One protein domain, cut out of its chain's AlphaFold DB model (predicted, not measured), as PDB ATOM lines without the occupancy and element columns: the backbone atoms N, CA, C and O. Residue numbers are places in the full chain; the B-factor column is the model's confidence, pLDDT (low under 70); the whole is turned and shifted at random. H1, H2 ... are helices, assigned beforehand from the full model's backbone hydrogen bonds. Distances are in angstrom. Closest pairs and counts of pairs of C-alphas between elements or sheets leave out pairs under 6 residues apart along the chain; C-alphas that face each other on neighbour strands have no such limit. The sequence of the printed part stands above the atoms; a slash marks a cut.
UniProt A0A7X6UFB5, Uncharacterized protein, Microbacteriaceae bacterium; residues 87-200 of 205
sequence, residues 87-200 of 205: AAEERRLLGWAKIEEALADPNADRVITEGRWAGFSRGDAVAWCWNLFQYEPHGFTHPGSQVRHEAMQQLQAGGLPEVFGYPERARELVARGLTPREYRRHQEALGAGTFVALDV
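AT A GLANCE: This is residues 87 to 200 of the 205 residues of an uncharacterized protein of Microbacteriaceae bacterium (UniProt A0A7X6UFB5). A core helix, H2, is surrounded by the four other helices: H1 and H5 run alongside it to make a three-helix bundle, H4 crosses it, and H3 packs slantwise on it with its later part. The loop of residues 105 to 121 folds back at one end of the bundle to join H1 to H2. The printed part has 114 residues with five named helices, in the order H1, H2, H3, H4, H5, and no named strand; the class is all helix. The whole is compact and rounded, with a radius of gyration of the C-alphas of 13.5 A and spans of 37 by 30 by 26 A.

IN THESE COORDINATES: The longest helix is H1, residues 87 to 104, which runs 25.6 A from C-alpha 87 at (346.825, 330.530, 259.384) to C-alpha 104 at (357.875, 353.588, 259.572). H2, residues 122 to 135, measures 20.2 A and begins with C-alpha 122 at (358.972, 353.717, 248.957). H3, residues 144 to 156, measures 18.3 A. H4 is residues 166 to 175, 14.0 A long. H5, residues 180 to 189, measures 14.3 A and ends with C-alpha 189 at (335.498, 344.304, 256.656).

HOW THE PARTS SIT: H1 touches H2, the closest C-alphas being those of Ile 99 and Ala 127, 4.6 A apart; they form a helical hairpin at a shallow tilt of 13 degrees, opposite ways. H2 is the hub, touching the four other helices. H5 touches H2 at a shallow tilt of 20 degrees, the same way, with the C-alphas of Trp 128 and Pro 180 closest at 5.6 A. H1, H2 and H5 form a bundle, helices set alongside one another, though H1 and H5 are close but not clearly touching: their closest C-alphas, of Ile 99 and Arg 181, are 7.6 A apart. H4 touches H2 about perpendicular, at 75 degrees, and its closest C-alpha pair is Trp 128 and Ala 170, 6.3 A. H2 and H3 form a second helical hairpin, at a shallow tilt of 34.6 degrees, only just short of steep, opposite ways; the closest C-alphas, of Val 126 and Leu 155, are 7.5 A apart. H4 and H5 are near each other, with 5 pairs of C-alphas within 10 A. H3 is apart from H1, H4 and H5, and H1 is apart from H4. In H1, H2, H3, H4 and H5 every O i to N i+4 pair is within hydrogen-bond range.

THE WHOLE: The C-alphas farthest apart, of Pro 106 and Thr 141, are 38.2 A apart. The printed part has no cut. The link from H1 to H2, 17 residues, is long; those from H2 to H3 and from H3 to H4 are short, and that from H4 to H5 is tight. The mean pLDDT of the printed part is 88.2, and residues 137 to 144 and 195 to 200 are under 70.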
ATOM      1  N   ALA A  87     345.858 330.084 260.378       83.44
ATOM      2  CA  ALA A  87     346.825 330.530 259.384       83.44
ATOM      3  C   ALA A  87     346.359 331.805 258.652       83.44
ATOM      4  O   ALA A  87     347.187 332.613 258.222       83.44
ATOM      5  N   ALA A  88     345.048 332.003 258.471       82.50
ATOM      6  CA  ALA A  88     344.499 333.233 257.901       82.50
ATOM      7  C   ALA A  88     344.723 334.427 258.832       82.50
ATOM      8  O   ALA A  88     345.149 335.483 258.360       82.50
ATOM      9  N   GLU A  89     344.519 334.243 260.136       85.75
ATOM     10  CA  GLU A  89     344.782 335.282 261.128       85.75
ATOM     11  C   GLU A  89     346.282 335.604 261.227       85.75
ATOM     12  O   GLU A  89     346.664 336.771 261.195       85.75
ATOM     13  N   GLU A  90     347.163 334.601 261.212       87.12
ATOM     14  CA  GLU A  90     348.617 334.827 261.164       87.12
ATOM     15  C   GLU A  90     349.033 335.653 259.939       87.12
ATOM     16  O   GLU A  90     349.793 336.620 260.053       87.12
ATOM     17  N   ARG A  91     348.500 335.325 258.753       87.19
ATOM     18  CA  ARG A  91     348.750 336.104 257.529       87.19
ATOM     19  C   ARG A  91     348.216 337.525 257.645       87.19
ATOM     20  O   ARG A  91     348.836 338.464 257.138       87.19
ATOM     21  N   ARG A  92     347.051 337.705 258.265       88.81
ATOM     22  CA  ARG A  92     346.452 339.022 258.489       88.81
ATOM     23  C   ARG A  92     347.356 339.878 259.377       88.81
ATOM     24  O   ARG A  92     347.708 340.988 258.973       88.81
ATOM     25  N   LEU A  93     347.794 339.341 260.516       91.25
ATOM     26  CA  LEU A  93     348.700 340.011 261.451       91.25
ATOM     27  C   LEU A  93     350.047 340.346 260.803       91.25
ATOM     28  O   LEU A  93     350.503 341.486 260.890       91.25
ATOM     29  N   LEU A  94     350.644 339.390 260.083       92.06
ATOM     30  CA  LEU A  94     351.896 339.603 259.357       92.06
ATOM     31  C   LEU A  94     351.778 340.756 258.359       92.06
ATOM     32  O   LEU A  94     352.655 341.613 258.287       92.06
ATOM     33  N   GLY A  95     350.693 340.788 257.588       92.44
ATOM     34  CA  GLY A  95     350.498 341.829 256.591       92.44
ATOM     35  C   GLY A  95     350.339 343.228 257.202       92.44
ATOM     36  O   GLY A  95     350.879 344.185 256.653       92.44
ATOM     37  N   TRP A  96     349.675 343.355 258.359       95.88
ATOM     38  CA  TRP A  96     349.620 344.622 259.099       95.88
ATOM     39  C   TRP A  96     351.004 345.033 259.583       95.88
ATOM     40  O   TRP A  96     351.425 346.159 259.327       95.88
ATOM     41  N   ALA A  97     351.737 344.112 260.212       96.81
ATOM     42  CA  ALA A  97     353.089 344.376 260.690       96.81
ATOM     43  C   ALA A  97     354.001 344.869 259.556       96.81
ATOM     44  O   ALA A  97     354.728 345.840 259.729       96.81
ATOM     45  N   LYS A  98     353.910 344.253 258.372       96.38
ATOM     46  CA  LYS A  98     354.722 344.626 257.211       96.38
ATOM     47  C   LYS A  98     354.348 345.970 256.593       96.38
ATOM     48  O   LYS A  98     355.231 346.670 256.109       96.38
ATOM     49  N   ILE A  99     353.072 346.350 256.626       96.62
ATOM     50  CA  ILE A  99     352.636 347.690 256.213       96.62
ATOM     51  C   ILE A  99     353.163 348.742 257.185       96.62
ATOM     52  O   ILE A  99     353.709 349.750 256.747       96.62
ATOM     53  N   GLU A 100     353.034 348.511 258.492       97.88
ATOM     54  CA  GLU A 100     353.519 349.466 259.491       97.88
ATOM     55  C   GLU A 100     355.047 349.593 259.464       97.88
ATOM     56  O   GLU A 100     355.560 350.705 259.510       97.88
ATOM     57  N   GLU A 101     355.774 348.485 259.291       96.75
ATOM     58  CA  GLU A 101     357.229 348.484 259.086       96.75
ATOM     59  C   GLU A 101     357.622 349.312 257.853       96.75
ATOM     60  O   GLU A 101     358.506 350.159 257.935       96.75
ATOM     61  N   ALA A 102     356.929 349.121 256.724       96.44
ATOM     62  CA  ALA A 102     357.206 349.853 255.492       96.44
ATOM     63  C   ALA A 102     356.964 351.363 255.621       96.44
ATOM     64  O   ALA A 102     357.724 352.156 255.070       96.44
ATOM     65  N   LEU A 103     355.910 351.758 256.337       95.94
ATOM     66  CA  LEU A 103     355.548 353.163 256.531       95.94
ATOM     67  C   LEU A 103     356.379 353.848 257.624       95.94
ATOM     68  O   LEU A 103     356.473 355.071 257.628       95.94
ATOM     69  N   ALA A 104     356.975 353.082 258.539       97.00
ATOM     70  CA  ALA A 104     357.875 353.588 259.572       97.00
ATOM     71  C   ALA A 104     359.358 353.585 259.150       97.00
ATOM     72  O   ALA A 104     360.199 354.091 259.897       97.00
ATOM     73  N   ASP A 105     359.699 353.012 257.989       95.81
ATOM     74  CA  ASP A 105     361.076 352.976 257.491       95.81
ATOM     75  C   ASP A 105     361.640 354.405 257.341       95.81
ATOM     76  O   ASP A 105     360.955 355.284 256.814       95.81
ATOM     77  N   PRO A 106     362.906 354.671 257.723       95.94
ATOM     78  CA  PRO A 106     363.519 355.997 257.572       95.94
ATOM     79  C   PRO A 106     363.533 356.535 256.134       95.94
ATOM     80  O   PRO A 106     363.721 357.729 255.910       95.94
ATOM     81  N   ASN A 107     363.384 355.654 255.147       94.12
ATOM     82  CA  ASN A 107     363.331 355.977 253.732       94.12
ATOM     83  C   ASN A 107     361.922 355.838 253.147       94.12
ATOM     84  O   ASN A 107     361.798 355.876 251.921       94.12
ATOM     85  N   ALA A 108     360.884 355.671 253.975       96.00
ATOM     86  CA  ALA A 108     359.504 355.505 253.531       96.00
ATOM     87  C   ALA A 108     359.077 356.641 252.592       96.00
ATOM     88  O   ALA A 108     358.566 356.370 251.507       96.00
ATOM     89  N   ASP A 109     359.412 357.885 252.941       97.31
ATOM     90  CA  ASP A 109     359.054 359.088 252.179       97.31
ATOM     91  C   ASP A 109     359.892 359.302 250.908       97.31
ATOM     92  O   ASP A 109     359.638 360.229 250.135       97.31
ATOM     93  N   ARG A 110     360.912 358.468 250.650       97.31
ATOM     94  CA  ARG A 110     361.707 358.601 249.424       97.31
ATOM     95  C   ARG A 110     360.847 358.258 248.217       97.31
ATOM     96  O   ARG A 110     360.362 357.135 248.091       97.31
ATOM     97  N   VAL A 111     360.720 359.215 247.306       98.00
ATOM     98  CA  VAL A 111     359.985 359.034 246.055       98.00
ATOM     99  C   VAL A 111     360.784 358.148 245.108       98.00
ATOM    100  O   VAL A 111     361.970 358.376 244.859       98.00
ATOM    101  N   ILE A 112     360.115 357.141 244.561       97.50
ATOM    102  CA  ILE A 112     360.655 356.271 243.523       97.50
ATOM    103  C   ILE A 112     360.646 357.040 242.201       97.50
ATOM    104  O   ILE A 112     359.609 357.560 241.782       97.50
ATOM    105  N   THR A 113     361.793 357.100 241.529       96.69
ATOM    106  CA  THR A 113     361.968 357.861 240.281       96.69
ATOM    107  C   THR A 113     361.950 356.997 239.024       96.69
ATOM    108  O   THR A 113     361.759 357.524 237.934       96.69
ATOM    109  N   GLU A 114     362.137 355.683 239.158       94.00
ATOM    110  CA  GLU A 114     362.286 354.750 238.039       94.00
ATOM    111  C   GLU A 114     361.325 353.561 238.149       94.00
ATOM    112  O   GLU A 114     360.809 353.246 239.223       94.00
ATOM    113  N   GLY A 115     361.100 352.890 237.019       94.56
ATOM    114  CA  GLY A 115     360.243 351.710 236.942       94.56
ATOM    115  C   GLY A 115     358.750 352.022 237.018       94.56
ATOM    116  O   GLY A 115     358.301 353.173 237.001       94.56
ATOM    117  N   ARG A 116     357.943 350.967 237.098       95.81
ATOM    118  CA  ARG A 116     356.480 351.066 237.137       95.81
ATOM    119  C   ARG A 116     355.957 351.524 238.485       95.81
ATOM    120  O   ARG A 116     354.787 351.880 238.545       95.81
ATOM    121  N   TRP A 117     356.781 351.588 239.527       97.25
ATOM    122  CA  TRP A 117     356.441 352.212 240.813       97.25
ATOM    123  C   TRP A 117     356.813 353.698 240.901       97.25
ATOM    124  O   TRP A 117     356.575 354.322 241.934       97.25
ATOM    125  N   ALA A 118     357.357 354.291 239.832       97.12
ATOM    126  CA  ALA A 118     357.700 355.707 239.822       97.12
ATOM    127  C   ALA A 118     356.503 356.595 240.216       97.12
ATOM    128  O   ALA A 118     355.370 356.385 239.758       97.12
ATOM    129  N   GLY A 119     356.782 357.581 241.073       96.44
ATOM    130  CA  GLY A 119     355.809 358.517 241.641       96.44
ATOM    131  C   GLY A 119     355.236 358.121 243.007       96.44
ATOM    132  O   GLY A 119     354.642 358.971 243.663       96.44
ATOM    133  N   PHE A 120     355.433 356.883 243.469       97.75
ATOM    134  CA  PHE A 120     355.091 356.485 244.840       97.75
ATOM    135  C   PHE A 120     356.229 356.784 245.816       97.75
ATOM    136  O   PHE A 120     357.405 356.777 245.440       97.75
ATOM    137  N   SER A 121     355.882 356.976 247.089       97.94
ATOM    138  CA  SER A 121     356.839 356.831 248.185       97.94
ATOM    139  C   SER A 121     357.259 355.357 248.302       97.94
ATOM    140  O   SER A 121     356.494 354.444 247.963       97.94
ATOM    141  N   ARG A 122     358.485 355.090 248.763       97.00
ATOM    142  CA  ARG A 122     358.972 353.717 248.957       97.00
ATOM    143  C   ARG A 122     358.103 352.955 249.958       97.00
ATOM    144  O   ARG A 122     357.798 351.789 249.714       97.00
ATOM    145  N   GLY A 123     357.688 353.616 251.038       97.06
ATOM    146  CA  GLY A 123     356.815 353.033 252.056       97.06
ATOM    147  C   GLY A 123     355.463 352.622 251.478       97.06
ATOM    148  O   GLY A 123     355.040 351.480 251.661       97.06
ATOM    149  N   ASP A 124     354.830 353.501 250.693       97.50
ATOM    150  CA  ASP A 124     353.544 353.195 250.060       97.50
ATOM    151  C   ASP A 124     353.656 352.066 249.042       97.50
ATOM    152  O   ASP A 124     352.802 351.183 249.019       97.50
ATOM    153  N   ALA A 125     354.701 352.055 248.210       97.69
ATOM    154  CA  ALA A 125     354.889 351.000 247.217       97.69
ATOM    155  C   ALA A 125     355.027 349.617 247.880       97.69
ATOM    156  O   ALA A 125     354.379 348.655 247.463       97.69
ATOM    157  N   VAL A 126     355.814 349.515 248.960       97.44
ATOM    158  CA  VAL A 126     355.953 348.264 249.724       97.44
ATOM    159  C   VAL A 126     354.631 347.883 250.398       97.44
ATOM    160  O   VAL A 126     354.214 346.725 250.313       97.44
ATOM    161  N   ALA A 127     353.936 348.835 251.024       97.62
ATOM    162  CA  ALA A 127     352.649 348.587 251.671       97.62
ATOM    163  C   ALA A 127     351.573 348.116 250.670       97.62
ATOM    164  O   ALA A 127     350.817 347.180 250.954       97.62
ATOM    165  N   TRP A 128     351.536 348.708 249.473       97.25
ATOM    166  CA  TRP A 128     350.659 348.274 248.387       97.25
ATOM    167  C   TRP A 128     350.980 346.867 247.909       97.25
ATOM    168  O   TRP A 128     350.054 346.071 247.756       97.25
ATOM    169  N   CYS A 129     352.259 346.525 247.735       95.25
ATOM    170  CA  CYS A 129     352.659 345.161 247.401       95.25
ATOM    171  C   CYS A 129     352.087 344.155 248.412       95.25
ATOM    172  O   CYS A 129     351.386 343.228 248.008       95.25
ATOM    173  N   TRP A 130     352.293 344.360 249.718       94.75
ATOM    174  CA  TRP A 130     351.774 343.444 250.745       94.75
ATOM    175  C   TRP A 130     350.259 343.247 250.667       94.75
ATOM    176  O   TRP A 130     349.774 342.119 250.763       94.75
ATOM    177  N   ASN A 131     349.505 344.320 250.431       94.12
ATOM    178  CA  ASN A 131     348.059 344.234 250.259       94.12
ATOM    179  C   ASN A 131     347.640 343.504 248.982       94.12
ATOM    180  O   ASN A 131     346.798 342.609 249.042       94.12
ATOM    181  N   LEU A 132     348.209 343.871 247.835       92.06
ATOM    182  CA  LEU A 132     347.796 343.338 246.538       92.06
ATOM    183  C   LEU A 132     348.167 341.864 246.392       92.06
ATOM    184  O   LEU A 132     347.351 341.072 245.920       92.06
ATOM    185  N   PHE A 133     349.339 341.461 246.894       89.00
ATOM    186  CA  PHE A 133     349.664 340.046 246.991       89.00
ATOM    187  C   PHE A 133     348.652 339.322 247.882       89.00
ATOM    188  O   PHE A 133     348.170 338.263 247.494       89.00
ATOM    189  N   GLN A 134     348.276 339.865 249.038       87.69
ATOM    190  CA  GLN A 134     347.397 339.157 249.969       87.69
ATOM    191  C   GLN A 134     345.938 339.041 249.497       87.69
ATOM    192  O   GLN A 134     345.360 337.962 249.644       87.69
ATOM    193  N   TYR A 135     345.374 340.105 248.915       86.44
ATOM    194  CA  TYR A 135     343.935 340.222 248.633       86.44
ATOM    195  C   TYR A 135     343.547 340.172 247.154       86.44
ATOM    196  O   TYR A 135     342.382 339.926 246.858       86.44
ATOM    197  N   GLU A 136     344.479 340.354 246.213       85.25
ATOM    198  CA  GLU A 136     344.172 340.270 244.775       85.25
ATOM    199  C   GLU A 136     344.906 339.120 244.052       85.25
ATOM    200  O   GLU A 136     345.541 339.340 243.011       85.25
ATOM    201  N   PRO A 137     344.822 337.863 244.537       68.44
ATOM    202  CA  PRO A 137     345.323 336.703 243.814       68.44
ATOM    203  C   PRO A 137     344.330 336.265 242.720       68.44
ATOM    204  O   PRO A 137     343.625 335.267 242.862       68.44
ATOM    205  N   HIS A 138     344.215 336.999 241.618       54.03
ATOM    206  CA  HIS A 138     343.289 336.593 240.558       54.03
ATOM    207  C   HIS A 138     343.823 335.361 239.801       54.03
ATOM    208  O   HIS A 138     344.746 335.466 239.000       54.03
ATOM    209  N   GLY A 139     343.206 334.196 240.040       52.47
ATOM    210  CA  GLY A 139     343.125 333.089 239.076       52.47
ATOM    211  C   GLY A 139     344.440 332.431 238.647       52.47
ATOM    212  O   GLY A 139     344.574 332.077 237.477       52.47
ATOM    213  N   PHE A 140     345.404 332.243 239.551       53.50
ATOM    214  CA  PHE A 140     346.680 331.619 239.190       53.50
ATOM    215  C   PHE A 140     346.542 330.114 238.910       53.50
ATOM    216  O   PHE A 140     346.719 329.275 239.790       53.50
ATOM    217  N   THR A 141     346.289 329.766 237.652       50.09
ATOM    218  CA  THR A 141     346.772 328.510 237.071       50.09
ATOM    219  C   THR A 141     348.288 328.619 236.850       50.09
ATOM    220  O   THR A 141     348.829 329.718 236.686       50.09
ATOM    221  N   HIS A 142     349.022 327.499 236.874       44.00
ATOM    222  CA  HIS A 142     350.429 327.500 236.442       44.00
ATOM    223  C   HIS A 142     350.525 328.147 235.045       44.00
ATOM    224  O   HIS A 142     349.749 327.746 234.174       44.00
ATOM    225  N   PRO A 143     351.408 329.147 234.816       57.44
ATOM    226  CA  PRO A 143     352.638 329.499 235.552       57.44
ATOM    227  C   PRO A 143     352.531 330.633 236.602       57.44
ATOM    228  O   PRO A 143     353.544 331.035 237.172       57.44
ATOM    229  N   GLY A 144     351.337 331.158 236.892       67.19
ATOM    230  CA  GLY A 144     351.167 332.332 237.765       67.19
ATOM    231  C   GLY A 144     351.593 332.130 239.230       67.19
ATOM    232  O   GLY A 144     352.036 333.075 239.881       67.19
ATOM    233  N   SER A 145     351.532 330.896 239.740       72.81
ATOM    234  CA  SER A 145     351.951 330.547 241.106       72.81
ATOM    235  C   SER A 145     353.460 330.698 241.330       72.81
ATOM    236  O   SER A 145     353.877 331.178 242.384       72.81
ATOM    237  N   GLN A 146     354.282 330.346 240.335       79.56
ATOM    238  CA  GLN A 146     355.738 330.480 240.415       79.56
ATOM    239  C   GLN A 146     356.159 331.951 240.393       79.56
ATOM    240  O   GLN A 146     356.897 332.385 241.273       79.56
ATOM    241  N   VAL A 147     355.614 332.732 239.455       83.12
ATOM    242  CA  VAL A 147     355.875 334.179 239.359       83.12
ATOM    243  C   VAL A 147     355.528 334.881 240.672       83.12
ATOM    244  O   VAL A 147     356.256 335.751 241.139       83.12
ATOM    245  N   ARG A 148     354.432 334.470 241.315       84.19
ATOM    246  CA  ARG A 148     354.038 334.991 242.623       84.19
ATOM    247  C   ARG A 148     355.035 334.623 243.718       84.19
ATOM    248  O   ARG A 148     355.339 335.471 244.552       84.19
ATOM    249  N   HIS A 149     355.516 333.382 243.741       84.75
ATOM    250  CA  HIS A 149     356.504 332.942 244.725       84.75
ATOM    251  C   HIS A 149     357.802 333.750 244.607       84.75
ATOM    252  O   HIS A 149     358.266 334.307 245.599       84.75
ATOM    253  N   GLU A 150     358.330 333.887 243.392       89.25
ATOM    254  CA  GLU A 150     359.533 334.677 243.100       89.25
ATOM    255  C   GLU A 150     359.337 336.156 243.460       89.25
ATOM    256  O   GLU A 150     360.183 336.765 244.114       89.25
ATOM    257  N   ALA A 151     358.178 336.730 243.126       90.88
ATOM    258  CA  ALA A 151     357.861 338.109 243.468       90.88
ATOM    259  C   ALA A 151     357.722 338.335 244.986       90.88
ATOM    260  O   ALA A 151     358.171 339.358 245.501       90.88
ATOM    261  N   MET A 152     357.154 337.381 245.729       90.50
ATOM    262  CA  MET A 152     357.102 337.455 247.192       90.50
ATOM    263  C   MET A 152     358.496 337.367 247.820       90.50
ATOM    264  O   MET A 152     358.773 338.114 248.756       90.50
ATOM    265  N   GLN A 153     359.386 336.522 247.292       92.44
ATOM    266  CA  GLN A 153     360.786 336.481 247.730       92.44
ATOM    267  C   GLN A 153     361.489 337.816 247.465       92.44
ATOM    268  O   GLN A 153     362.174 338.341 248.342       92.44
ATOM    269  N   GLN A 154     361.273 338.404 246.285       94.06
ATOM    270  CA  GLN A 154     361.806 339.721 245.949       94.06
ATOM    271  C   GLN A 154     361.293 340.801 246.915       94.06
ATOM    272  O   GLN A 154     362.090 341.608 247.392       94.06
ATOM    273  N   LEU A 155     359.994 340.807 247.235       93.75
ATOM    274  CA  LEU A 155     359.407 341.750 248.194       93.75
ATOM    275  C   LEU A 155     360.007 341.582 249.595       93.75
ATOM    276  O   LEU A 155     360.370 342.564 250.239       93.75
ATOM    277  N   GLN A 156     360.154 340.340 250.058       91.56
ATOM    278  CA  GLN A 156     360.757 340.026 251.356       91.56
ATOM    279  C   GLN A 156     362.234 340.429 251.434       91.56
ATOM    280  O   GLN A 156     362.700 340.816 252.502       91.56
ATOM    281  N   ALA A 157     362.953 340.398 250.311       92.06
ATOM    282  CA  ALA A 157     364.323 340.893 250.202       92.06
ATOM    283  C   ALA A 157     364.422 342.434 250.106       92.06
ATOM    284  O   ALA A 157     365.519 342.969 249.956       92.06
ATOM    285  N   GLY A 158     363.298 343.160 250.176       90.56
ATOM    286  CA  GLY A 158     363.248 344.625 250.091       90.56
ATOM    287  C   GLY A 158     363.185 345.183 248.664       90.56
ATOM    288  O   GLY A 158     363.354 346.391 248.459       90.56
ATOM    289  N   GLY A 159     362.956 344.323 247.670       92.56
ATOM    290  CA  GLY A 159     362.678 344.721 246.295       92.56
ATOM    291  C   GLY A 159     361.221 345.143 246.084       92.56
ATOM    292  O   GLY A 159     360.358 344.930 246.933       92.56
ATOM    293  N   LEU A 160     360.945 345.735 244.920       95.00
ATOM    294  CA  LEU A 160     359.600 346.127 244.495       95.00
ATOM    295  C   LEU A 160     359.207 345.334 243.244       95.00
ATOM    296  O   LEU A 160     359.657 345.671 242.148       95.00
ATOM    297  N   PRO A 161     358.405 344.268 243.386       93.50
ATOM    298  CA  PRO A 161     357.966 343.483 242.243       93.50
ATOM    299  C   PRO A 161     357.042 344.282 241.318       93.50
ATOM    300  O   PRO A 161     356.160 345.007 241.773       93.50
ATOM    301  N   GLU A 162     357.195 344.091 240.008       92.44
ATOM    302  CA  GLU A 162     356.376 344.737 238.966       92.44
ATOM    303  C   GLU A 162     355.516 343.718 238.205       92.44
ATOM    304  O   GLU A 162     355.383 343.743 236.979       92.44
ATOM    305  N   VAL A 163     354.947 342.774 238.950       88.69
ATOM    306  CA  VAL A 163     354.155 341.662 238.416       88.69
ATOM    307  C   VAL A 163     352.656 341.946 238.503       88.69
ATOM    308  O   VAL A 163     352.209 342.806 239.260       88.69
ATOM    309  N   PHE A 164     351.868 341.217 237.707       85.44
ATOM    310  CA  PHE A 164     350.396 341.194 237.761       85.44
ATOM    311  C   PHE A 164     349.688 342.553 237.597       85.44
ATOM    312  O   PHE A 164     348.514 342.675 237.925       85.44
ATOM    313  N   GLY A 165     350.383 343.577 237.086       89.06
ATOM    314  CA  GLY A 165     349.829 344.932 236.969       89.06
ATOM    315  C   GLY A 165     349.580 345.615 238.318       89.06
ATOM    316  O   GLY A 165     348.809 346.569 238.396       89.06
ATOM    317  N   TYR A 166     350.210 345.135 239.396       92.31
ATOM    318  CA  TYR A 166     350.056 345.705 240.734       92.31
ATOM    319  C   TYR A 166     350.442 347.188 240.853       92.31
ATOM    320  O   TYR A 166     349.724 347.900 241.557       92.31
ATOM    321  N   PRO A 167     351.470 347.711 240.158       94.88
ATOM    322  CA  PRO A 167     351.751 349.144 240.199       94.88
ATOM    323  C   PRO A 167     350.603 349.991 239.630       94.88
ATOM    324  O   PRO A 167     350.235 351.018 240.196       94.88
ATOM    325  N   GLU A 168     349.999 349.573 238.518       94.38
ATOM    326  CA  GLU A 168     348.830 350.240 237.929       94.38
ATOM    327  C   GLU A 168     347.619 350.121 238.845       94.38
ATOM    328  O   GLU A 168     346.937 351.112 239.102       94.38
ATOM    329  N   ARG A 169     347.405 348.931 239.407       93.81
ATOM    330  CA  ARG A 169     346.322 348.690 240.351       93.81
ATOM    331  C   ARG A 169     346.430 349.577 241.592       93.81
ATOM    332  O   ARG A 169     345.436 350.162 242.016       93.81
ATOM    333  N   ALA A 170     347.632 349.740 242.140       96.00
ATOM    334  CA  ALA A 170     347.883 350.661 243.243       96.00
ATOM    335  C   ALA A 170     347.555 352.110 242.853       96.00
ATOM    336  O   ALA A 170     346.918 352.819 243.630       96.00
ATOM    337  N   ARG A 171     347.908 352.549 241.634       97.25
ATOM    338  CA  ARG A 171     347.549 353.895 241.147       97.25
ATOM    339  C   ARG A 171     346.047 354.092 241.062       97.25
ATOM    340  O   ARG A 171     345.562 355.140 241.468       97.25
ATOM    341  N   GLU A 172     345.310 353.105 240.560       96.25
ATOM    342  CA  GLU A 172     343.846 353.170 240.511       96.25
ATOM    343  C   GLU A 172     343.235 353.320 241.908       96.25
ATOM    344  O   GLU A 172     342.297 354.094 242.090       96.25
ATOM    345  N   LEU A 173     343.757 352.586 242.894       95.69
ATOM    346  CA  LEU A 173     343.279 352.645 244.275       95.69
ATOM    347  C   LEU A 173     343.600 354.002 244.917       95.69
ATOM    348  O   LEU A 173     342.716 354.611 245.518       95.69
ATOM    349  N   VAL A 174     344.809 354.527 244.702       97.12
ATOM    350  CA  VAL A 174     345.193 355.873 245.156       97.12
ATOM    351  C   VAL A 174     344.368 356.961 244.469       97.12
ATOM    352  O   VAL A 174     343.911 357.887 245.132       97.12
ATOM    353  N   ALA A 175     344.095 356.845 243.167       96.25
ATOM    354  CA  ALA A 175     343.243 357.789 242.439       96.25
ATOM    355  C   ALA A 175     341.791 357.799 242.955       96.25
ATOM    356  O   ALA A 175     341.089 358.796 242.809       96.25
ATOM    357  N   ARG A 176     341.346 356.708 243.590       94.62
ATOM    358  CA  ARG A 176     340.064 356.618 244.310       94.62
ATOM    359  C   ARG A 176     340.142 357.139 245.751       94.62
ATOM    360  O   ARG A 176     339.152 357.057 246.469       94.62
ATOM    361  N   GLY A 177     341.293 357.659 246.170       95.56
ATOM    362  CA  GLY A 177     341.529 358.207 247.502       95.56
ATOM    363  C   GLY A 177     341.828 357.162 248.573       95.56
ATOM    364  O   GLY A 177     341.731 357.490 249.748       95.56
ATOM    365  N   LEU A 178     342.165 355.920 248.206       96.38
ATOM    366  CA  LEU A 178     342.505 354.887 249.183       96.38
ATOM    367  C   LEU A 178     343.993 354.912 249.515       96.38
ATOM    368  O   LEU A 178     344.842 354.916 248.626       96.38
ATOM    369  N   THR A 179     344.296 354.823 250.803       97.19
ATOM    370  CA  THR A 179     345.627 354.474 251.312       97.19
ATOM    371  C   THR A 179     345.777 352.953 251.475       97.19
ATOM    372  O   THR A 179     344.770 352.236 251.565       97.19
ATOM    373  N   PRO A 180     347.010 352.418 251.596       97.06
ATOM    374  CA  PRO A 180     347.218 350.998 251.891       97.06
ATOM    375  C   PRO A 180     346.485 350.526 253.161       97.06
ATOM    376  O   PRO A 180     345.899 349.442 253.181       97.06
ATOM    377  N   ARG A 181     346.474 351.345 254.222       97.12
ATOM    378  CA  ARG A 181     345.799 351.006 255.486       97.12
ATOM    379  C   ARG A 181     344.283 350.915 255.310       97.12
ATOM    380  O   ARG A 181     343.663 349.975 255.804       97.12
ATOM    381  N   GLU A 182     343.684 351.874 254.611       96.38
ATOM    382  CA  GLU A 182     342.236 351.901 254.369       96.38
ATOM    383  C   GLU A 182     341.795 350.756 253.468       96.38
ATOM    384  O   GLU A 182     340.829 350.066 253.788       96.38
ATOM    385  N   TYR A 183     342.540 350.496 252.391       95.31
ATOM    386  CA  TYR A 183     342.269 349.369 251.506       95.31
ATOM    387  C   TYR A 183     342.220 348.046 252.276       95.31
ATOM    388  O   TYR A 183     341.259 347.291 252.138       95.31
ATOM    389  N   ARG A 184     343.214 347.785 253.133       94.31
ATOM    390  CA  ARG A 184     343.239 346.570 253.955       94.31
ATOM    391  C   ARG A 184     342.034 346.481 254.882       94.31
ATOM    392  O   ARG A 184     341.382 345.443 254.922       94.31
ATOM    393  N   ARG A 185     341.711 347.561 255.600       93.31
ATOM    394  CA  ARG A 185     340.533 347.593 256.483       93.31
ATOM    395  C   ARG A 185     339.251 347.292 255.715       93.31
ATOM    396  O   ARG A 185     338.419 346.547 256.217       93.31
ATOM    397  N   HIS A 186     339.105 347.829 254.504       92.31
ATOM    398  CA  HIS A 186     337.958 347.529 253.649       92.31
ATOM    399  C   HIS A 186     337.919 346.053 253.244       92.31
ATOM    400  O   HIS A 186     336.865 345.436 253.351       92.31
ATOM    401  N   GLN A 187     339.048 345.464 252.841       90.06
ATOM    402  CA  GLN A 187     339.105 344.041 252.490       90.06
ATOM    403  C   GLN A 187     338.751 343.134 253.676       90.06
ATOM    404  O   GLN A 187     337.955 342.207 253.534       90.06
ATOM    405  N   GLU A 188     339.279 343.431 254.864       89.94
ATOM    406  CA  GLU A 188     338.955 342.688 256.086       89.94
ATOM    407  C   GLU A 188     337.480 342.847 256.484       89.94
ATOM    408  O   GLU A 188     336.835 341.865 256.841       89.94
ATOM    409  N   ALA A 189     336.913 344.053 256.368       87.50
ATOM    410  CA  ALA A 189     335.498 344.304 256.656       87.50
ATOM    411  C   ALA A 189     334.550 343.582 255.681       87.50
ATOM    412  O   ALA A 189     333.447 343.201 256.066       87.50
ATOM    413  N   LEU A 190     334.983 343.370 254.435       86.56
ATOM    414  CA  LEU A 190     334.258 342.588 253.431       86.56
ATOM    415  C   LEU A 190     334.432 341.070 253.606       86.56
ATOM    416  O   LEU A 190     333.834 340.306 252.851       86.56
ATOM    417  N   GLY A 191     335.240 340.623 254.572       81.62
ATOM    418  CA  GLY A 191     335.536 339.206 254.780       81.62
ATOM    419  C   GLY A 191     336.355 338.588 253.643       81.62
ATOM    420  O   GLY A 191     336.240 337.390 253.387       81.62
ATOM    421  N   ALA A 192     337.152 339.389 252.928       79.88
ATOM    422  CA  ALA A 192     337.957 338.899 251.818       79.88
ATOM    423  C   ALA A 192     338.985 337.863 252.299       79.88
ATOM    424  O   ALA A 192     339.774 338.114 253.215       79.88
ATOM    425  N   GLY A 193     338.990 336.696 251.652       70.88
ATOM    426  CA  GLY A 193     339.961 335.642 251.923       70.88
ATOM    427  C   GLY A 193     341.380 336.048 251.517       70.88
ATOM    428  O   GLY A 193     341.591 336.745 250.527       70.88
ATOM    429  N   THR A 194     342.368 335.579 252.274       70.69
ATOM    430  CA  THR A 194     343.790 335.719 251.929       70.69
ATOM    431  C   THR A 194     344.240 334.512 251.109       70.69
ATOM    432  O   THR A 194     343.936 333.392 251.511       70.69
ATOM    433  N   PHE A 195     345.021 334.709 250.047       69.38
ATOM    434  CA  PHE A 195     345.559 333.597 249.246       69.38
ATOM    435  C   PHE A 195     346.365 332.568 250.060       69.38
ATOM    436  O   PHE A 195     347.242 332.957 250.840       69.38
ATOM    437  N   VAL A 196     346.199 331.278 249.747       68.06
ATOM    438  CA  VAL A 196     347.068 330.181 250.199       68.06
ATOM    439  C   VAL A 196     347.540 329.343 249.005       68.06
ATOM    440  O   VAL A 196     346.815 329.140 248.039       68.06
ATOM    441  N   ALA A 197     348.763 328.803 249.059       61.53
ATOM    442  CA  ALA A 197     349.281 327.914 248.009       61.53
ATOM    443  C   ALA A 197     348.415 326.653 247.797       61.53
ATOM    444  O   ALA A 197     348.388 326.107 246.698       61.53
ATOM    445  N   LEU A 198     347.682 326.224 248.829       58.03
ATOM    446  CA  LEU A 198     346.722 325.119 248.774       58.03
ATOM    447  C   LEU A 198     345.452 325.455 247.967       58.03
ATOM    448  O   LEU A 198     344.764 324.535 247.530       58.03
ATOM    449  N   ASP A 199     345.190 326.741 247.692       56.22
ATOM    450  CA  ASP A 199     344.101 327.199 246.814       56.22
ATOM    451  C   ASP A 199     344.447 327.058 245.321       56.22
ATOM    452  O   ASP A 199     343.592 327.274 244.454       56.22
ATOM    453  N   VAL A 200     345.702 326.719 244.986       58.34
ATOM    454  CA  VAL A 200     346.124 326.508 243.598       58.34
ATOM    455  C   VAL A 200     345.408 325.277 243.046       58.34
ATOM    456  O   VAL A 200     345.695 324.141 243.417       58.34
TER     457      VAL A 200